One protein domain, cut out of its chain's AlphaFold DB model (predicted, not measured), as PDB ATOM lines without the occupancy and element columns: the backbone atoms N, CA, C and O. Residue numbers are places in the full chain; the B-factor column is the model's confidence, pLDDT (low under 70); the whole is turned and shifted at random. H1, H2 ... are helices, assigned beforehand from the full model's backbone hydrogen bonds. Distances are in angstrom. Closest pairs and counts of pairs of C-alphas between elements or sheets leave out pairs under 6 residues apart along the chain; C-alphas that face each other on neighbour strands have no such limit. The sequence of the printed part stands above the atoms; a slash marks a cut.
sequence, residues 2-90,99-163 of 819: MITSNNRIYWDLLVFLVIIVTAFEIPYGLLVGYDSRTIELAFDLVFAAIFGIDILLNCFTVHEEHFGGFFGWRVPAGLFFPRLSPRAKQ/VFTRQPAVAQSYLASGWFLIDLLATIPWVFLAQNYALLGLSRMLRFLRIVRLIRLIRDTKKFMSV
ATOM      1  N   MET A   2      15.259  46.365  11.604       48.78
ATOM      2  CA  MET A   2      16.579  45.876  12.036       48.78
ATOM      3  C   MET A   2      16.401  45.199  13.391       48.78
ATOM      4  O   MET A   2      15.897  45.825  14.320       48.78
ATOM      5  N   ILE A   3      16.780  43.929  13.503       53.78
ATOM      6  CA  ILE A   3      16.841  43.252  14.799       53.78
ATOM      7  C   ILE A   3      18.042  43.841  15.543       53.78
ATOM      8  O   ILE A   3      19.159  43.821  15.029       53.78
ATOM      9  N   THR A   4      17.804  44.415  16.723       55.12
ATOM     10  CA  THR A   4      18.866  44.934  17.593       55.12
ATOM     11  C   THR A   4      19.811  43.798  17.996       55.12
ATOM     12  O   THR A   4      19.380  42.659  18.192       55.12
ATOM     13  N   SER A   5      21.111  44.089  18.120       59.06
ATOM     14  CA  SER A   5      22.155  43.085  18.391       59.06
ATOM     15  C   SER A   5      21.862  42.213  19.621       59.06
ATOM     16  O   SER A   5      22.130  41.016  19.590       59.06
ATOM     17  N   ASN A   6      21.234  42.773  20.662       58.03
ATOM     18  CA  ASN A   6      20.918  42.056  21.902       58.03
ATOM     19  C   ASN A   6      19.878  40.938  21.743       58.03
ATOM     20  O   ASN A   6      20.050  39.871  22.327       58.03
ATOM     21  N   ASN A   7      18.827  41.124  20.937       62.62
ATOM     22  CA  ASN A   7      17.799  40.085  20.764       62.62
ATOM     23  C   ASN A   7      18.300  38.913  19.914       62.62
ATOM     24  O   ASN A   7      17.800  37.794  20.027       62.62
ATOM     25  N   ARG A   8      19.325  39.149  19.091       72.25
ATOM     26  CA  ARG A   8      19.935  38.106  18.276       72.25
ATOM     27  C   ARG A   8      20.837  37.164  19.064       72.25
ATOM     28  O   ARG A   8      20.940  36.006  18.687       72.25
ATOM     29  N   ILE A   9      21.428  37.608  20.174       70.31
ATOM     30  CA  ILE A   9      22.268  36.741  21.015       70.31
ATOM     31  C   ILE A   9      21.464  35.533  21.516       70.31
ATOM     32  O   ILE A   9      21.954  34.409  21.463       70.31
ATOM     33  N   TYR A  10      20.213  35.739  21.939       77.06
ATOM     34  CA  TYR A  10      19.336  34.652  22.388       77.06
ATOM     35  C   TYR A  10      18.970  33.684  21.258       77.06
ATOM     36  O   TYR A  10      18.925  32.476  21.476       77.06
ATOM     37  N   TRP A  11      18.747  34.202  20.046       82.12
ATOM     38  CA  TRP A  11      18.483  33.375  18.870       82.12
ATOM     39  C   TRP A  11      19.715  32.572  18.442       82.12
ATOM     40  O   TRP A  11      19.625  31.367  18.243       82.12
ATOM     41  N   ASP A  12      20.882  33.211  18.364       76.69
ATOM     42  CA  ASP A  12      22.140  32.542  18.030       76.69
ATOM     43  C   ASP A  12      22.489  31.474  19.089       76.69
ATOM     44  O   ASP A  12      22.991  30.407  18.739       76.69
ATOM     45  N   LEU A  13      22.168  31.709  20.371       78.56
ATOM     46  CA  LEU A  13      22.310  30.723  21.448       78.56
ATOM     47  C   LEU A  13      21.334  29.547  21.293       78.56
ATOM     48  O   LEU A  13      21.736  28.400  21.481       78.56
ATOM     49  N   LEU A  14      20.079  29.810  20.916       84.12
ATOM     50  CA  LEU A  14      19.097  28.769  20.598       84.12
ATOM     51  C   LEU A  14      19.578  27.907  19.422       84.12
ATOM     52  O   LEU A  14      19.582  26.682  19.521       84.12
ATOM     53  N   VAL A  15      20.022  28.533  18.328       83.00
ATOM     54  CA  VAL A  15      20.558  27.836  17.149       83.00
ATOM     55  C   VAL A  15      21.794  27.021  17.521       83.00
ATOM     56  O   VAL A  15      21.900  25.862  17.125       83.00
ATOM     57  N   PHE A  16      22.694  27.571  18.339       80.69
ATOM     58  CA  PHE A  16      23.861  26.850  18.841       80.69
ATOM     59  C   PHE A  16      23.474  25.622  19.680       80.69
ATOM     60  O   PHE A  16      24.014  24.539  19.457       80.69
ATOM     61  N   LEU A  17      22.497  25.745  20.587       82.81
ATOM     62  CA  LEU A  17      21.980  24.618  21.367       82.81
ATOM     63  C   LEU A  17      21.383  23.537  20.456       82.81
ATOM     64  O   LEU A  17      21.656  22.353  20.636       82.81
ATOM     65  N   VAL A  18      20.618  23.938  19.440       85.44
ATOM     66  CA  VAL A  18      20.036  23.023  18.448       85.44
ATOM     67  C   VAL A  18      21.123  22.314  17.641       85.44
ATOM     68  O   VAL A  18      20.995  21.121  17.378       85.44
ATOM     69  N   ILE A  19      22.216  22.996  17.293       83.12
ATOM     70  CA  ILE A  19      23.376  22.385  16.627       83.12
ATOM     71  C   ILE A  19      24.065  21.372  17.541       83.12
ATOM     72  O   ILE A  19      24.418  20.296  17.062       83.12
ATOM     73  N   ILE A  20      24.218  21.663  18.838       82.44
ATOM     74  CA  ILE A  20      24.735  20.686  19.808       82.44
ATOM     75  C   ILE A  20      23.826  19.460  19.838       82.44
ATOM     76  O   ILE A  20      24.312  18.353  19.648       82.44
ATOM     77  N   VAL A  21      22.513  19.635  19.998       86.81
ATOM     78  CA  VAL A  21      21.562  18.509  19.995       86.81
ATOM     79  C   VAL A  21      21.663  17.718  18.688       86.81
ATOM     80  O   VAL A  21      21.775  16.497  18.718       86.81
ATOM     81  N   THR A  22      21.738  18.405  17.547       85.25
ATOM     82  CA  THR A  22      21.938  17.792  16.224       85.25
ATOM     83  C   THR A  22      23.254  17.003  16.146       85.25
ATOM     84  O   THR A  22      23.315  15.960  15.499       85.25
ATOM     85  N   ALA A  23      24.310  17.460  16.825       84.19
ATOM     86  CA  ALA A  23      25.611  16.794  16.842       84.19
ATOM     87  C   ALA A  23      25.620  15.454  17.591       84.19
ATOM     88  O   ALA A  23      26.458  14.608  17.275       84.19
ATOM     89  N   PHE A  24      24.696  15.258  18.534       86.81
ATOM     90  CA  PHE A  24      24.446  13.979  19.209       86.81
ATOM     91  C   PHE A  24      23.347  13.166  18.498       86.81
ATOM     92  O   PHE A  24      23.400  11.944  18.438       86.81
ATOM     93  N   GLU A  25      22.361  13.830  17.902       88.00
ATOM     94  CA  GLU A  25      21.269  13.173  17.180       88.00
ATOM     95  C   GLU A  25      21.768  12.427  15.935       88.00
ATOM     96  O   GLU A  25      21.400  11.275  15.725       88.00
ATOM     97  N   ILE A  26      22.650  13.041  15.136       85.06
ATOM     98  CA  ILE A  26      23.080  12.477  13.849       85.06
ATOM     99  C   ILE A  26      23.832  11.143  14.002       85.06
ATOM    100  O   ILE A  26      23.462  10.191  13.308       85.06
ATOM    101  N   PRO A  27      24.873  11.020  14.856       85.50
ATOM    102  CA  PRO A  27      25.550   9.740  15.055       85.50
ATOM    103  C   PRO A  27      24.598   8.676  15.603       85.50
ATOM    104  O   PRO A  27      24.610   7.548  15.114       85.50
ATOM    105  N   TYR A  28      23.729   9.046  16.549       86.44
ATOM    106  CA  TYR A  28      22.728   8.145  17.115       86.44
ATOM    107  C   TYR A  28      21.749   7.632  16.051       86.44
ATOM    108  O   TYR A  28      21.601   6.425  15.875       86.44
ATOM    109  N   GLY A  29      21.141   8.523  15.267       82.94
ATOM    110  CA  GLY A  29      20.187   8.166  14.218       82.94
ATOM    111  C   GLY A  29      20.805   7.406  13.035       82.94
ATOM    112  O   GLY A  29      20.090   6.705  12.321       82.94
ATOM    113  N   LEU A  30      22.118   7.530  12.801       80.19
ATOM    114  CA  LEU A  30      22.828   6.784  11.752       80.19
ATOM    115  C   LEU A  30      23.292   5.394  12.201       80.19
ATOM    116  O   LEU A  30      23.250   4.471  11.389       80.19
ATOM    117  N   LEU A  31      23.765   5.261  13.442       82.56
ATOM    118  CA  LEU A  31      24.474   4.068  13.918       82.56
ATOM    119  C   LEU A  31      23.633   3.195  14.858       82.56
ATOM    120  O   LEU A  31      23.751   1.976  14.803       82.56
ATOM    121  N   VAL A  32      22.771   3.803  15.677       84.12
ATOM    122  CA  VAL A  32      21.891   3.102  16.632       84.12
ATOM    123  C   VAL A  32      20.469   2.993  16.073       84.12
ATOM    124  O   VAL A  32      19.900   1.907  16.025       84.12
ATOM    125  N   GLY A  33      19.923   4.107  15.575       81.06
ATOM    126  CA  GLY A  33      18.551   4.205  15.069       81.06
ATOM    127  C   GLY A  33      17.503   4.461  16.161       81.06
ATOM    128  O   GLY A  33      17.778   4.348  17.351       81.06
ATOM    129  N   TYR A  34      16.290   4.838  15.742       80.50
ATOM    130  CA  TYR A  34      15.144   5.077  16.627       80.50
ATOM    131  C   TYR A  34      14.108   3.959  16.513       80.50
ATOM    132  O   TYR A  34      13.768   3.547  15.402       80.50
ATOM    133  N   ASP A  35      13.514   3.568  17.643       75.06
ATOM    134  CA  ASP A  35      12.407   2.600  17.678       75.06
ATOM    135  C   ASP A  35      11.163   3.120  16.943       75.06
ATOM    136  O   ASP A  35      10.440   2.363  16.291       75.06
ATOM    137  N   SER A  36      10.923   4.435  17.006       80.44
ATOM    138  CA  SER A  36       9.812   5.082  16.312       80.44
ATOM    139  C   SER A  36      10.283   5.972  15.167       80.44
ATOM    140  O   SER A  36      10.977   6.974  15.352       80.44
ATOM    141  N   ARG A  37       9.778   5.668  13.968       75.06
ATOM    142  CA  ARG A  37      10.010   6.453  12.746       75.06
ATOM    143  C   ARG A  37       9.439   7.868  12.820       75.06
ATOM    144  O   ARG A  37       9.924   8.755  12.124       75.06
ATOM    145  N   THR A  38       8.417   8.094  13.648       80.50
ATOM    146  CA  THR A  38       7.816   9.427  13.808       80.50
ATOM    147  C   THR A  38       8.748  10.384  14.543       80.50
ATOM    148  O   THR A  38       8.732  11.577  14.255       80.50
ATOM    149  N   ILE A  39       9.581   9.869  15.450       81.12
ATOM    150  CA  ILE A  39      10.523  10.667  16.241       81.12
ATOM    151  C   ILE A  39      11.670  11.160  15.354       81.12
ATOM    152  O   ILE A  39      11.975  12.350  15.364       81.12
ATOM    153  N   GLU A  40      12.239  10.283  14.520       80.31
ATOM    154  CA  GLU A  40      13.309  10.656  13.579       80.31
ATOM    155  C   GLU A  40      12.839  11.739  12.585       80.31
ATOM    156  O   GLU A  40      13.539  12.719  12.338       80.31
ATOM    157  N   LEU A  41      11.614  11.603  12.060       81.88
ATOM    158  CA  LEU A  41      11.000  12.606  11.185       81.88
ATOM    159  C   LEU A  41      10.716  13.931  11.903       81.88
ATOM    160  O   LEU A  41      10.906  14.996  11.315       81.88
ATOM    161  N   ALA A  42      10.263  13.878  13.159       84.25
ATOM    162  CA  ALA A  42       9.990  15.071  13.951       84.25
ATOM    163  C   ALA A  42      11.272  15.880  14.201       84.25
ATOM    164  O   ALA A  42      11.268  17.091  13.981       84.25
ATOM    165  N   PHE A  43      12.376  15.226  14.581       83.38
ATOM    166  CA  PHE A  43      13.673  15.894  14.731       83.38
ATOM    167  C   PHE A  43      14.150  16.521  13.417       83.38
ATOM    168  O   PHE A  43      14.518  17.696  13.401       83.38
ATOM    169  N   ASP A  44      14.083  15.781  12.304       82.69
ATOM    170  CA  ASP A  44      14.535  16.276  10.999       82.69
ATOM    171  C   ASP A  44      13.751  17.518  10.540       82.69
ATOM    172  O   ASP A  44      14.340  18.475  10.033       82.69
ATOM    173  N   LEU A  45      12.434  17.540  10.783       85.75
ATOM    174  CA  LEU A  45      11.563  18.666  10.447       85.75
ATOM    175  C   LEU A  45      11.775  19.871  11.374       85.75
ATOM    176  O   LEU A  45      11.810  21.007  10.898       85.75
ATOM    177  N   VAL A  46      11.939  19.647  12.682       88.44
ATOM    178  CA  VAL A  46      12.194  20.720  13.659       88.44
ATOM    179  C   VAL A  46      13.535  21.396  13.377       88.44
ATOM    180  O   VAL A  46      13.600  22.626  13.331       88.44
ATOM    181  N   PHE A  47      14.593  20.621  13.120       89.00
ATOM    182  CA  PHE A  47      15.896  21.180  12.758       89.00
ATOM    183  C   PHE A  47      15.832  21.944  11.436       89.00
ATOM    184  O   PHE A  47      16.329  23.067  11.366       89.00
ATOM    185  N   ALA A  48      15.163  21.394  10.414       86.31
ATOM    186  CA  ALA A  48      14.939  22.085   9.146       86.31
ATOM    187  C   ALA A  48      14.194  23.420   9.334       86.31
ATOM    188  O   ALA A  48      14.593  24.434   8.765       86.31
ATOM    189  N   ALA A  49      13.155  23.461  10.173       89.19
ATOM    190  CA  ALA A  49      12.407  24.686  10.445       89.19
ATOM    191  C   ALA A  49      13.279  25.761  11.119       89.19
ATOM    192  O   ALA A  49      13.341  26.895  10.646       89.19
ATOM    193  N   ILE A  50      14.003  25.402  12.186       88.75
ATOM    194  CA  ILE A  50      14.861  26.339  12.932       88.75
ATOM    195  C   ILE A  50      16.004  26.850  12.047       88.75
ATOM    196  O   ILE A  50      16.281  28.049  12.009       88.75
ATOM    197  N   PHE A  51      16.641  25.961  11.286       88.25
ATOM    198  CA  PHE A  51      17.724  26.314  10.373       88.25
ATOM    199  C   PHE A  51      17.263  27.141   9.173       88.25
ATOM    200  O   PHE A  51      18.007  28.014   8.728       88.25
ATOM    201  N   GLY A  52      16.038  26.923   8.692       87.56
ATOM    202  CA  GLY A  52      15.420  27.764   7.670       87.56
ATOM    203  C   GLY A  52      15.156  29.181   8.177       87.56
ATOM    204  O   GLY A  52      15.476  30.149   7.483       87.56
ATOM    205  N   ILE A  53      14.654  29.318   9.410       88.06
ATOM    206  CA  ILE A  53      14.480  30.626  10.058       88.06
ATOM    207  C   ILE A  53      15.840  31.314  10.246       88.06
ATOM    208  O   ILE A  53      15.955  32.509   9.978       88.06
ATOM    209  N   ASP A  54      16.888  30.574  10.625       85.25
ATOM    210  CA  ASP A  54      18.237  31.132  10.774       85.25
ATOM    211  C   ASP A  54      18.799  31.696   9.458       85.25
ATOM    212  O   ASP A  54      19.360  32.791   9.449       85.25
ATOM    213  N   ILE A  55      18.597  31.010   8.325       84.88
ATOM    214  CA  ILE A  55      18.989  31.522   6.998       84.88
ATOM    215  C   ILE A  55      18.292  32.851   6.704       84.88
ATOM    216  O   ILE A  55      18.950  33.811   6.300       84.88
ATOM    217  N   LEU A  56      16.976  32.922   6.933       84.50
ATOM    218  CA  LEU A  56      16.206  34.145   6.710       84.50
ATOM    219  C   LEU A  56      16.731  35.285   7.585       84.50
ATOM    220  O   LEU A  56      16.983  36.377   7.082       84.50
ATOM    221  N   LEU A  57      16.961  35.030   8.874       81.56
ATOM    222  CA  LEU A  57      17.488  36.028   9.802       81.56
ATOM    223  C   LEU A  57      18.907  36.473   9.428       81.56
ATOM    224  O   LEU A  57      19.191  37.670   9.470       81.56
ATOM    225  N   ASN A  58      19.773  35.557   8.984       77.50
ATOM    226  CA  ASN A  58      21.126  35.872   8.519       77.50
ATOM    227  C   ASN A  58      21.121  36.857   7.333       77.50
ATOM    228  O   ASN A  58      21.978  37.742   7.286       77.50
ATOM    229  N   CYS A  59      20.133  36.783   6.432       76.56
ATOM    230  CA  CYS A  59      19.975  37.732   5.322       76.56
ATOM    231  C   CYS A  59      19.625  39.166   5.765       76.56
ATOM    232  O   CYS A  59      19.904  40.111   5.027       76.56
ATOM    233  N   PHE A  60      19.034  39.350   6.950       73.00
ATOM    234  CA  PHE A  60      18.589  40.662   7.450       73.00
ATOM    235  C   PHE A  60      19.540  41.303   8.458       73.00
ATOM    236  O   PHE A  60      19.268  42.393   8.969       73.00
ATOM    237  N   THR A  61      20.657  40.648   8.749       67.94
ATOM    238  CA  THR A  61      21.535  41.044   9.843       67.94
ATOM    239  C   THR A  61      22.913  41.477   9.375       67.94
ATOM    240  O   THR A  61      23.559  40.769   8.608       67.94
ATOM    241  N   VAL A  62      23.372  42.617   9.887       57.41
ATOM    242  CA  VAL A  62      24.667  43.222   9.553       57.41
ATOM    243  C   VAL A  62      25.813  42.230   9.795       57.41
ATOM    244  O   VAL A  62      25.886  41.603  10.852       57.41
ATOM    245  N   HIS A  63      26.693  42.088   8.803       56.06
ATOM    246  CA  HIS A  63      27.871  41.220   8.836       56.06
ATOM    247  C   HIS A  63      29.140  42.080   8.755       56.06
ATOM    248  O   HIS A  63      29.222  42.973   7.910       56.06
ATOM    249  N   GLU A  64      30.126  41.813   9.613       52.69
ATOM    250  CA  GLU A  64      31.483  42.354   9.465       52.69
ATOM    251  C   GLU A  64      32.325  41.393   8.610       52.69
ATOM    252  O   GLU A  64      32.359  40.185   8.866       52.69
ATOM    253  N   GLU A  65      33.033  41.907   7.599       44.75
ATOM    254  CA  GLU A  65      34.017  41.119   6.847       44.75
ATOM    255  C   GLU A  65      35.208  40.756   7.748       44.75
ATOM    256  O   GLU A  65      36.135  41.538   7.940       44.75
ATOM    257  N   HIS A  66      35.226  39.531   8.269       48.78
ATOM    258  CA  HIS A  66      36.430  38.928   8.839       48.78
ATOM    259  C   HIS A  66      36.595  37.496   8.318       48.78
ATOM    260  O   HIS A  66      36.265  36.523   9.008       48.78
ATOM    261  N   PHE A  67      37.159  37.363   7.113       45.22
ATOM    262  CA  PHE A  67      37.540  36.070   6.541       45.22
ATOM    263  C   PHE A  67      39.052  35.976   6.327       45.22
ATOM    264  O   PHE A  67      39.584  36.245   5.256       45.22
ATOM    265  N   GLY A  68      39.753  35.534   7.372       40.62
ATOM    266  CA  GLY A  68      41.090  34.966   7.241       40.62
ATOM    267  C   GLY A  68      41.007  33.469   6.924       40.62
ATOM    268  O   GLY A  68      40.924  32.656   7.844       40.62
ATOM    269  N   GLY A  69      41.067  33.107   5.638       48.88
ATOM    270  CA  GLY A  69      41.247  31.729   5.146       48.88
ATOM    271  C   GLY A  69      39.969  30.939   4.806       48.88
ATOM    272  O   GLY A  69      38.871  31.287   5.234       48.88
ATOM    273  N   PHE A  70      40.139  29.848   4.044       45.53
ATOM    274  CA  PHE A  70      39.085  28.904   3.629       45.53
ATOM    275  C   PHE A  70      38.303  28.403   4.863       45.53
ATOM    276  O   PHE A  70      38.893  27.847   5.790       45.53
ATOM    277  N   PHE A  71      36.998  28.695   4.921       53.09
ATOM    278  CA  PHE A  71      36.078  28.401   6.039       53.09
ATOM    279  C   PHE A  71      36.440  28.959   7.434       53.09
ATOM    280  O   PHE A  71      35.800  28.606   8.419       53.09
ATOM    281  N   GLY A  72      37.433  29.847   7.576       54.22
ATOM    282  CA  GLY A  72      37.760  30.460   8.875       54.22
ATOM    283  C   GLY A  72      38.315  29.501   9.949       54.22
ATOM    284  O   GLY A  72      38.405  29.882  11.117       54.22
ATOM    285  N   TRP A  73      38.744  28.292   9.565       55.53
ATOM    286  CA  TRP A  73      39.237  27.227  10.462       55.53
ATOM    287  C   TRP A  73      40.464  27.620  11.316       55.53
ATOM    288  O   TRP A  73      40.718  27.041  12.371       55.53
ATOM    289  N   ARG A  74      41.221  28.645  10.907       53.91
ATOM    290  CA  ARG A  74      42.449  29.083  11.602       53.91
ATOM    291  C   ARG A  74      42.184  29.649  13.003       53.91
ATOM    292  O   ARG A  74      43.085  29.662  13.833       53.91
ATOM    293  N   VAL A  75      40.959  30.104  13.279       52.16
ATOM    294  CA  VAL A  75      40.555  30.607  14.603       52.16
ATOM    295  C   VAL A  75      40.426  29.464  15.622       52.16
ATOM    296  O   VAL A  75      41.142  29.515  16.620       52.16
ATOM    297  N   PRO A  76      39.614  28.412  15.387       51.12
ATOM    298  CA  PRO A  76      39.567  27.254  16.283       51.12
ATOM    299  C   PRO A  76      40.908  26.505  16.371       51.12
ATOM    300  O   PRO A  76      41.296  26.090  17.459       51.12
ATOM    301  N   ALA A  77      41.683  26.412  15.282       56.22
ATOM    302  CA  ALA A  77      43.026  25.816  15.314       56.22
ATOM    303  C   ALA A  77      44.002  26.565  16.247       56.22
ATOM    304  O   ALA A  77      44.868  25.948  16.869       56.22
ATOM    305  N   GLY A  78      43.838  27.885  16.386       54.62
ATOM    306  CA  GLY A  78      44.631  28.720  17.286       54.62
ATOM    307  C   GLY A  78      44.430  28.430  18.778       54.62
ATOM    308  O   GLY A  78      45.331  28.736  19.556       54.62
ATOM    309  N   LEU A  79      43.304  27.818  19.183       52.94
ATOM    310  CA  LEU A  79      43.085  27.383  20.573       52.94
ATOM    311  C   LEU A  79      43.933  26.167  20.955       52.94
ATOM    312  O   LEU A  79      44.347  26.051  22.107       52.94
ATOM    313  N   PHE A  80      44.191  25.272  19.998       49.16
ATOM    314  CA  PHE A  80      44.994  24.065  20.209       49.16
ATOM    315  C   PHE A  80      46.475  24.302  19.910       49.16
ATOM    316  O   PHE A  80      47.343  23.786  20.611       49.16
ATOM    317  N   PHE A  81      46.772  25.122  18.899       55.97
ATOM    318  CA  PHE A  81      48.126  25.400  18.435       55.97
ATOM    319  C   PHE A  81      48.352  26.915  18.348       55.97
ATOM    320  O   PHE A  81      48.012  27.537  17.337       55.97
ATOM    321  N   PRO A  82      48.999  27.533  19.356       52.97
ATOM    322  CA  PRO A  82      49.219  28.982  19.395       52.97
ATOM    323  C   PRO A  82      49.954  29.523  18.160       52.97
ATOM    324  O   PRO A  82      49.696  30.639  17.721       52.97
ATOM    325  N   ARG A  83      50.824  28.713  17.539       53.44
ATOM    326  CA  ARG A  83      51.543  29.057  16.297       53.44
ATOM    327  C   ARG A  83      50.635  29.176  15.065       53.44
ATOM    328  O   ARG A  83      51.013  29.848  14.111       53.44
ATOM    329  N   LEU A  84      49.469  28.527  15.084       48.31
ATOM    330  CA  LEU A  84      48.458  28.567  14.021       48.31
ATOM    331  C   LEU A  84      47.374  29.618  14.277       48.31
ATOM    332  O   LEU A  84      46.588  29.905  13.369       48.31
ATOM    333  N   SER A  85      47.357  30.218  15.475       50.16
ATOM    334  CA  SER A  85      46.549  31.407  15.733       50.16
ATOM    335  C   SER A  85      46.937  32.503  14.733       50.16
ATOM    336  O   SER A  85      48.105  32.588  14.333       50.16
ATOM    337  N   PRO A  86      45.994  33.335  14.261       43.66
ATOM    338  CA  PRO A  86      46.336  34.380  13.313       43.66
ATOM    339  C   PRO A  86      47.327  35.367  13.954       43.66
ATOM    340  O   PRO A  86      46.923  36.311  14.627       43.66
ATOM    341  N   ARG A  87      48.627  35.225  13.651       42.44
ATOM    342  CA  ARG A  87      49.639  36.291  13.820       42.44
ATOM    343  C   ARG A  87      49.249  37.585  13.080       42.44
ATOM    344  O   ARG A  87      49.823  38.638  13.312       42.44
ATOM    345  N   ALA A  88      48.223  37.516  12.232       41.66
ATOM    346  CA  ALA A  88      47.669  38.609  11.447       41.66
ATOM    347  C   ALA A  88      46.858  39.661  12.234       41.66
ATOM    348  O   ALA A  88      46.461  40.647  11.629       41.66
ATOM    349  N   LYS A  89      46.627  39.526  13.552       42.75
ATOM    350  CA  LYS A  89      45.956  40.600  14.321       42.75
ATOM    351  C   LYS A  89      46.873  41.736  14.785       42.75
ATOM    352  O   LYS A  89      46.355  42.789  15.132       42.75
ATOM    353  N   GLN A  90      48.199  41.579  14.742       39.09
ATOM    354  CA  GLN A  90      49.125  42.693  15.016       39.09
ATOM    355  C   GLN A  90      49.344  43.616  13.801       39.09
ATOM    356  O   GLN A  90      49.771  44.747  13.980       39.09
ATOM    357  N   VAL A  99      31.530  48.020   7.481       53.97
ATOM    358  CA  VAL A  99      30.235  47.572   7.994       53.97
ATOM    359  C   VAL A  99      29.186  47.864   6.923       53.97
ATOM    360  O   VAL A  99      28.887  49.023   6.633       53.97
ATOM    361  N   PHE A 100      28.635  46.826   6.295       52.12
ATOM    362  CA  PHE A 100      27.559  47.000   5.320       52.12
ATOM    363  C   PHE A 100      26.234  47.246   6.050       52.12
ATOM    364  O   PHE A 100      25.664  46.340   6.648       52.12
ATOM    365  N   THR A 101      25.722  48.475   5.994       54.62
ATOM    366  CA  THR A 101      24.451  48.865   6.637       54.62
ATOM    367  C   THR A 101      23.251  48.852   5.679       54.62
ATOM    368  O   THR A 101      22.103  48.899   6.123       54.62
ATOM    369  N   ARG A 102      23.474  48.757   4.357       59.94
ATOM    370  CA  ARG A 102      22.409  48.726   3.335       59.94
ATOM    371  C   ARG A 102      21.913  47.295   3.075       59.94
ATOM    372  O   ARG A 102      22.685  46.437   2.653       59.94
ATOM    373  N   GLN A 103      20.609  47.063   3.253       60.19
ATOM    374  CA  GLN A 103      19.969  45.735   3.212       60.19
ATOM    375  C   GLN A 103      20.167  44.886   1.932       60.19
ATOM    376  O   GLN A 103      20.280  43.673   2.087       60.19
ATOM    377  N   PRO A 104      20.297  45.427   0.699       67.62
ATOM    378  CA  PRO A 104      20.617  44.571  -0.450       67.62
ATOM    379  C   PRO A 104      22.079  44.090  -0.453       67.62
ATOM    380  O   PRO A 104      22.360  42.987  -0.917       67.62
ATOM    381  N   ALA A 105      23.009  44.873   0.105       64.81
ATOM    382  CA  ALA A 105      24.431  44.525   0.134       64.81
ATOM    383  C   ALA A 105      24.745  43.430   1.170       64.81
ATOM    384  O   ALA A 105      25.586  42.569   0.926       64.81
ATOM    385  N   VAL A 106      24.033  43.426   2.302       65.12
ATOM    386  CA  VAL A 106      24.176  42.410   3.361       65.12
ATOM    387  C   VAL A 106      23.770  41.022   2.854       65.12
ATOM    388  O   VAL A 106      24.528  40.063   2.996       65.12
ATOM    389  N   ALA A 107      22.609  40.920   2.198       69.19
ATOM    390  CA  ALA A 107      22.134  39.659   1.638       69.19
ATOM    391  C   ALA A 107      23.060  39.140   0.522       69.19
ATOM    392  O   ALA A 107      23.388  37.955   0.504       69.19
ATOM    393  N   GLN A 108      23.538  40.021  -0.367       73.25
ATOM    394  CA  GLN A 108      24.495  39.649  -1.419       73.25
ATOM    395  C   GLN A 108      25.828  39.148  -0.847       73.25
ATOM    396  O   GLN A 108      26.361  38.151  -1.329       73.25
ATOM    397  N   SER A 109      26.336  39.791   0.206       70.50
ATOM    398  CA  SER A 109      27.561  39.365   0.890       70.50
ATOM    399  C   SER A 109      27.413  37.969   1.511       70.50
ATOM    400  O   SER A 109      28.273  37.109   1.314       70.50
ATOM    401  N   TYR A 110      26.293  37.694   2.189       72.94
ATOM    402  CA  TYR A 110      26.025  36.373   2.766       72.94
ATOM    403  C   TYR A 110      25.875  35.285   1.690       72.94
ATOM    404  O   TYR A 110      26.496  34.225   1.806       72.94
ATOM    405  N   LEU A 111      25.134  35.557   0.612       75.81
ATOM    406  CA  LEU A 111      24.960  34.621  -0.507       75.81
ATOM    407  C   LEU A 111      26.290  34.298  -1.212       75.81
ATOM    408  O   LEU A 111      26.490  33.165  -1.645       75.81
ATOM    409  N   ALA A 112      27.223  35.253  -1.269       71.12
ATOM    410  CA  ALA A 112      28.550  35.068  -1.860       71.12
ATOM    411  C   ALA A 112      29.587  34.426  -0.909       71.12
ATOM    412  O   ALA A 112      30.650  34.004  -1.358       71.12
ATOM    413  N   SER A 113      29.298  34.314   0.395       69.12
ATOM    414  CA  SER A 113      30.254  33.880   1.436       69.12
ATOM    415  C   SER A 113      30.604  32.379   1.439       69.12
ATOM    416  O   SER A 113      31.370  31.926   2.291       69.12
ATOM    417  N   GLY A 114      30.013  31.580   0.542       68.00
ATOM    418  CA  GLY A 114      30.145  30.115   0.496       68.00
ATOM    419  C   GLY A 114      29.382  29.366   1.604       68.00
ATOM    420  O   GLY A 114      28.944  28.236   1.391       68.00
ATOM    421  N   TRP A 115      29.135  30.002   2.755       76.06
ATOM    422  CA  TRP A 115      28.377  29.424   3.873       76.06
ATOM    423  C   TRP A 115      26.893  29.226   3.577       76.06
ATOM    424  O   TRP A 115      26.299  28.295   4.114       76.06
ATOM    425  N   PHE A 116      26.307  30.045   2.702       82.88
ATOM    426  CA  PHE A 116      24.912  29.889   2.290       82.88
ATOM    427  C   PHE A 116      24.626  28.494   1.714       82.88
ATOM    428  O   PHE A 116      23.606  27.898   2.039       82.88
ATOM    429  N   LEU A 117      25.540  27.937   0.909       81.94
ATOM    430  CA  LEU A 117      25.359  26.608   0.320       81.94
ATOM    431  C   LEU A 117      25.345  25.509   1.392       81.94
ATOM    432  O   LEU A 117      24.502  24.617   1.352       81.94
ATOM    433  N   ILE A 118      26.253  25.596   2.367       82.38
ATOM    434  CA  ILE A 118      26.299  24.671   3.510       82.38
ATOM    435  C   ILE A 118      25.019  24.800   4.328       82.38
ATOM    436  O   ILE A 118      24.416  23.797   4.701       82.38
ATOM    437  N   ASP A 119      24.579  26.032   4.572       82.81
ATOM    438  CA  ASP A 119      23.380  26.313   5.339       82.81
ATOM    439  C   ASP A 119      22.121  25.775   4.659       82.81
ATOM    440  O   ASP A 119      21.280  25.151   5.309       82.81
ATOM    441  N   LEU A 120      22.014  25.965   3.347       87.25
ATOM    442  CA  LEU A 120      20.924  25.447   2.538       87.25
ATOM    443  C   LEU A 120      20.887  23.915   2.590       87.25
ATOM    444  O   LEU A 120      19.850  23.340   2.913       87.25
ATOM    445  N   LEU A 121      22.025  23.256   2.355       85.31
ATOM    446  CA  LEU A 121      22.131  21.795   2.411       85.31
ATOM    447  C   LEU A 121      21.854  21.238   3.815       85.31
ATOM    448  O   LEU A 121      21.249  20.177   3.945       85.31
ATOM    449  N   ALA A 122      22.248  21.948   4.871       84.38
ATOM    450  CA  ALA A 122      21.963  21.575   6.255       84.38
ATOM    451  C   ALA A 122      20.468  21.691   6.612       84.38
ATOM    452  O   ALA A 122      19.993  20.985   7.502       84.38
ATOM    453  N   THR A 123      19.724  22.554   5.920       87.88
ATOM    454  CA  THR A 123      18.303  22.830   6.188       87.88
ATOM    455  C   THR A 123      17.370  21.823   5.514       87.88
ATOM    456  O   THR A 123      16.239  21.640   5.952       87.88
ATOM    457  N   ILE A 124      17.831  21.130   4.470       87.50
ATOM    458  CA  ILE A 124      17.003  20.157   3.753       87.50
ATOM    459  C   ILE A 124      16.656  18.967   4.680       87.50
ATOM    460  O   ILE A 124      17.558  18.405   5.315       87.50
ATOM    461  N   PRO A 125      15.370  18.560   4.767       84.88
ATOM    462  CA  PRO A 125      14.944  17.398   5.543       84.88
ATOM    463  C   PRO A 125      15.245  16.107   4.767       84.88
ATOM    464  O   PRO A 125      14.398  15.526   4.078       84.88
ATOM    465  N   TRP A 126      16.510  15.686   4.816       84.50
ATOM    466  CA  TRP A 126      17.008  14.540   4.057       84.50
ATOM    467  C   TRP A 126      16.344  13.218   4.445       84.50
ATOM    468  O   TRP A 126      16.251  12.332   3.598       84.50
ATOM    469  N   VAL A 127      15.855  13.070   5.683       80.69
ATOM    470  CA  VAL A 127      15.147  11.857   6.128       80.69
ATOM    471  C   VAL A 127      13.800  11.763   5.428       80.69
ATOM    472  O   VAL A 127      13.471  10.721   4.864       80.69
ATOM    473  N   PHE A 128      13.059  12.872   5.385       82.12
ATOM    474  CA  PHE A 128      11.791  12.956   4.665       82.12
ATOM    475  C   PHE A 128      11.970  12.662   3.166       82.12
ATOM    476  O   PHE A 128      11.198  11.898   2.582       82.12
ATOM    477  N   LEU A 129      13.016  13.212   2.537       79.62
ATOM    478  CA  LEU A 129      13.311  12.952   1.123       79.62
ATOM    479  C   LEU A 129      13.726  11.500   0.868       79.62
ATOM    480  O   LEU A 129      13.230  10.875  -0.069       79.62
ATOM    481  N   ALA A 130      14.595  10.944   1.714       78.44
ATOM    482  CA  ALA A 130      15.055   9.564   1.599       78.44
ATOM    483  C   ALA A 130      13.917   8.543   1.744       78.44
ATOM    484  O   ALA A 130      14.019   7.441   1.200       78.44
ATOM    485  N   GLN A 131      12.860   8.891   2.483       74.75
ATOM    486  CA  GLN A 131      11.692   8.040   2.697       74.75
ATOM    487  C   GLN A 131      10.663   8.133   1.561       74.75
ATOM    488  O   GLN A 131      10.115   7.107   1.170       74.75
ATOM    489  N   ASN A 132      10.418   9.330   1.019       75.12
ATOM    490  CA  ASN A 132       9.349   9.552   0.037       75.12
ATOM    491  C   ASN A 132       9.804   9.448  -1.428       75.12
ATOM    492  O   ASN A 132       8.998   9.131  -2.298       75.12
ATOM    493  N   TYR A 133      11.085   9.701  -1.715       69.31
ATOM    494  CA  TYR A 133      11.603   9.843  -3.081       69.31
ATOM    495  C   TYR A 133      12.845   8.982  -3.316       69.31
ATOM    496  O   TYR A 133      13.857   9.465  -3.825       69.31
ATOM    497  N   ALA A 134      12.790   7.701  -2.939       59.62
ATOM    498  CA  ALA A 134      13.876   6.738  -3.133       59.62
ATOM    499  C   ALA A 134      14.124   6.414  -4.625       59.62
ATOM    500  O   ALA A 134      13.920   5.295  -5.087       59.62
ATOM    501  N   LEU A 135      14.590   7.394  -5.393       53.59
ATOM    502  CA  LEU A 135      15.135   7.195  -6.728       53.59
ATOM    503  C   LEU A 135      16.491   6.481  -6.594       53.59
ATOM    504  O   LEU A 135      17.398   6.958  -5.913       53.59
ATOM    505  N   LEU A 136      16.609   5.320  -7.248       56.41
ATOM    506  CA  LEU A 136      17.857   4.569  -7.478       56.41
ATOM    507  C   LEU A 136      18.538   3.936  -6.243       56.41
ATOM    508  O   LEU A 136      19.744   3.707  -6.258       56.41
ATOM    509  N   GLY A 137      17.807   3.616  -5.168       59.97
ATOM    510  CA  GLY A 137      18.383   2.880  -4.023       59.97
ATOM    511  C   GLY A 137      19.352   3.698  -3.152       59.97
ATOM    512  O   GLY A 137      20.004   3.158  -2.260       59.97
ATOM    513  N   LEU A 138      19.401   5.017  -3.352       66.69
ATOM    514  CA  LEU A 138      20.280   5.958  -2.648       66.69
ATOM    515  C   LEU A 138      19.769   6.367  -1.251       66.69
ATOM    516  O   LEU A 138      20.300   7.296  -0.643       66.69
ATOM    517  N   SER A 139      18.757   5.690  -0.697       70.69
ATOM    518  CA  SER A 139      18.106   6.085   0.567       70.69
ATOM    519  C   SER A 139      19.063   6.118   1.766       70.69
ATOM    520  O   SER A 139      18.881   6.931   2.671       70.69
ATOM    521  N   ARG A 140      20.113   5.284   1.768       69.12
ATOM    522  CA  ARG A 140      21.192   5.343   2.770       69.12
ATOM    523  C   ARG A 140      22.125   6.530   2.533       69.12
ATOM    524  O   ARG A 140      22.443   7.235   3.483       69.12
ATOM    525  N   MET A 141      22.505   6.797   1.281       75.19
ATOM    526  CA  MET A 141      23.380   7.921   0.913       75.19
ATOM    527  C   MET A 141      22.755   9.280   1.246       75.19
ATOM    528  O   MET A 141      23.439  10.156   1.766       75.19
ATOM    529  N   LEU A 142      21.445   9.434   1.039       76.94
ATOM    530  CA  LEU A 142      20.728  10.660   1.394       76.94
ATOM    531  C   LEU A 142      20.736  10.926   2.908       76.94
ATOM    532  O   LEU A 142      20.881  12.072   3.323       76.94
ATOM    533  N   ARG A 143      20.680   9.888   3.755       76.62
ATOM    534  CA  ARG A 143      20.775  10.056   5.219       76.62
ATOM    535  C   ARG A 143      22.152  10.535   5.681       76.62
ATOM    536  O   ARG A 143      22.221  11.212   6.706       76.62
ATOM    537  N   PHE A 144      23.221  10.228   4.939       79.88
ATOM    538  CA  PHE A 144      24.573  10.718   5.232       79.88
ATOM    539  C   PHE A 144      24.737  12.217   4.957       79.88
ATOM    540  O   PHE A 144      25.573  12.855   5.591       79.88
ATOM    541  N   LEU A 145      23.899  12.822   4.103       82.25
ATOM    542  CA  LEU A 145      23.919  14.274   3.879       82.25
ATOM    543  C   LEU A 145      23.561  15.077   5.142       82.25
ATOM    544  O   LEU A 145      23.933  16.245   5.241       82.25
ATOM    545  N   ARG A 146      22.954  14.447   6.164       81.25
ATOM    546  CA  ARG A 146      22.773  15.052   7.497       81.25
ATOM    547  C   ARG A 146      24.093  15.505   8.126       81.25
ATOM    548  O   ARG A 146      24.092  16.503   8.837       81.25
ATOM    549  N   ILE A 147      25.221  14.853   7.815       81.75
ATOM    550  CA  ILE A 147      26.558  15.218   8.323       81.75
ATOM    551  C   ILE A 147      26.928  16.664   7.963       81.75
ATOM    552  O   ILE A 147      27.642  17.316   8.722       81.75
ATOM    553  N   VAL A 148      26.384  17.219   6.872       81.12
ATOM    554  CA  VAL A 148      26.597  18.627   6.493       81.12
ATOM    555  C   VAL A 148      26.156  19.589   7.608       81.12
ATOM    556  O   VAL A 148      26.775  20.638   7.785       81.12
ATOM    557  N   ARG A 149      25.168  19.214   8.438       82.94
ATOM    558  CA  ARG A 149      24.744  19.997   9.615       82.94
ATOM    559  C   ARG A 149      25.859  20.149  10.653       82.94
ATOM    560  O   ARG A 149      25.931  21.189  11.299       82.94
ATOM    561  N   LEU A 150      26.766  19.175  10.775       77.56
ATOM    562  CA  LEU A 150      27.895  19.233  11.714       77.56
ATOM    563  C   LEU A 150      28.935  20.285  11.310       77.56
ATOM    564  O   LEU A 150      29.610  20.849  12.168       77.56
ATOM    565  N   ILE A 151      29.032  20.614  10.016       77.31
ATOM    566  CA  ILE A 151      29.954  21.644   9.511       77.31
ATOM    567  C   ILE A 151      29.589  23.027  10.083       77.31
ATOM    568  O   ILE A 151      30.468  23.868  10.282       77.31
ATOM    569  N   ARG A 152      28.315  23.253  10.443       74.56
ATOM    570  CA  ARG A 152      27.864  24.500  11.083       74.56
ATOM    571  C   ARG A 152      28.455  24.725  12.474       74.56
ATOM    572  O   ARG A 152      28.681  25.876  12.840       74.56
ATOM    573  N   LEU A 153      28.815  23.660  13.201       72.00
ATOM    574  CA  LEU A 153      29.468  23.767  14.511       72.00
ATOM    575  C   LEU A 153      30.755  24.610  14.426       72.00
ATOM    576  O   LEU A 153      31.031  25.423  15.307       72.00
ATOM    577  N   ILE A 154      31.503  24.493  13.321       68.00
ATOM    578  CA  ILE A 154      32.739  25.254  13.073       68.00
ATOM    579  C   ILE A 154      32.450  26.760  12.973       68.00
ATOM    580  O   ILE A 154      33.210  27.576  13.503       68.00
ATOM    581  N   ARG A 155      31.345  27.139  12.317       69.44
ATOM    582  CA  ARG A 155      30.962  28.543  12.122       69.44
ATOM    583  C   ARG A 155      30.526  29.198  13.424       69.44
ATOM    584  O   ARG A 155      30.979  30.296  13.748       69.44
ATOM    585  N   ASP A 156      29.663  28.521  14.171       66.94
ATOM    586  CA  ASP A 156      28.977  29.130  15.310       66.94
ATOM    587  C   ASP A 156      29.822  29.109  16.595       66.94
ATOM    588  O   ASP A 156      29.673  29.996  17.438       66.94
ATOM    589  N   THR A 157      30.839  28.237  16.680       63.53
ATOM    590  CA  THR A 157      31.872  28.295  17.738       63.53
ATOM    591  C   THR A 157      32.573  29.665  17.778       63.53
ATOM    592  O   THR A 157      32.885  30.187  18.851       63.53
ATOM    593  N   LYS A 158      32.767  30.315  16.618       58.78
ATOM    594  CA  LYS A 158      33.367  31.659  16.528       58.78
ATOM    595  C   LYS A 158      32.432  32.753  17.056       58.78
ATOM    596  O   LYS A 158      32.913  33.682  17.701       58.78
ATOM    597  N   LYS A 159      31.118  32.650  16.805       62.88
ATOM    598  CA  LYS A 159      30.118  33.608  17.313       62.88
ATOM    599  C   LYS A 159      30.045  33.556  18.840       62.88
ATOM    600  O   LYS A 159      30.101  34.598  19.484       62.88
ATOM    601  N   PHE A 160      30.036  32.349  19.407       59.47
ATOM    602  CA  PHE A 160      30.017  32.130  20.855       59.47
ATOM    603  C   PHE A 160      31.276  32.676  21.552       59.47
ATOM    604  O   PHE A 160      31.192  33.341  22.582       59.47
ATOM    605  N   MET A 161      32.454  32.489  20.949       53.34
ATOM    606  CA  MET A 161      33.706  33.070  21.452       53.34
ATOM    607  C   MET A 161      33.825  34.591  21.271       53.34
ATOM    608  O   MET A 161      34.664  35.218  21.920       53.34
ATOM    609  N   SER A 162      33.019  35.188  20.390       50.34
ATOM    610  CA  SER A 162      32.978  36.636  20.161       50.34
ATOM    611  C   SER A 162      32.091  37.378  21.166       50.34
ATOM    612  O   SER A 162      32.050  38.607  21.136       50.34
ATOM    613  N   VAL A 163      31.397  36.663  22.059       57.50
ATOM    614  CA  VAL A 163      30.649  37.269  23.162       57.50
ATOM    615  C   VAL A 163      31.648  37.935  24.112       57.50
ATOM    616  O   VAL A 163      32.504  37.274  24.701       57.50
TER     617      VAL A 163
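This is residues 2 to 90 and 99 to 163 of the 819 residues of an uncharacterized protein of Candidatus Handelsmanbacteria bacterium (UniProt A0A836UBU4). The longest helix, H1, packs on two other long helices, H2 and H7, which run opposite ways to it; short H5 and H6 bridge H2 and H7 on the side away from H1. Small H4 touches the last residues of H2, and small H3 touches residues 154 to 158 of H7. The printed part has 154 residues and is all helix, H1 to H7 in chain order, with no named strand. It is only just compact, close to loose, with a radius of gyration of the C-alphas of 17.4 A and spans of 53 by 38 by 30 A.

H1, residues 5 to 31, touches H2, residues 37 to 59, in a hairpin at 33 degrees, only just a shallow tilt; their closest C-alphas are Val 15 and Ile 50, 7.2 A. H1 touches H7, residues 139 to 161, at 35.4 degrees, only just steep; Ala 23 and Leu 150 are closest, C-alphas 6.1 A apart. H2 and H7 are apart. H5, residues 115 to 123, touches both, with closest C-alphas Ala 48 and Thr 123, 4.5 A, and Ala 122 and Arg 149, 4.6 A. H6, residues 126 to 132, forms a hairpin with H7. Every O i to N i+4 pair is within hydrogen-bond range in H2, H5 and H6; the others have 19 of 23 in H1, 1 of 3 in H3, residues 74 to 80, 5 of 6 in H4, residues 103 to 112, and 5 of 19 in H7, while O i to N i+3 gives 3 of 4 in H3 and 16 of 20 in H7.

H1 begins at C-alpha 5 (22.155, 43.085, 18.391) and is 39.3 A long; H2 is 33.7 A. H7 is 37.5 A, kinks by 25 degrees near residue 155 and ends at C-alpha 161 (33.706, 33.070, 21.452).

Residues 91 to 98 are cut out, with 20.7 A between C-alphas 90 and 99. The link H2 to H3 is long. Mean pLDDT of the printed part is 70.7; residues 61 to 90 are among those under 70.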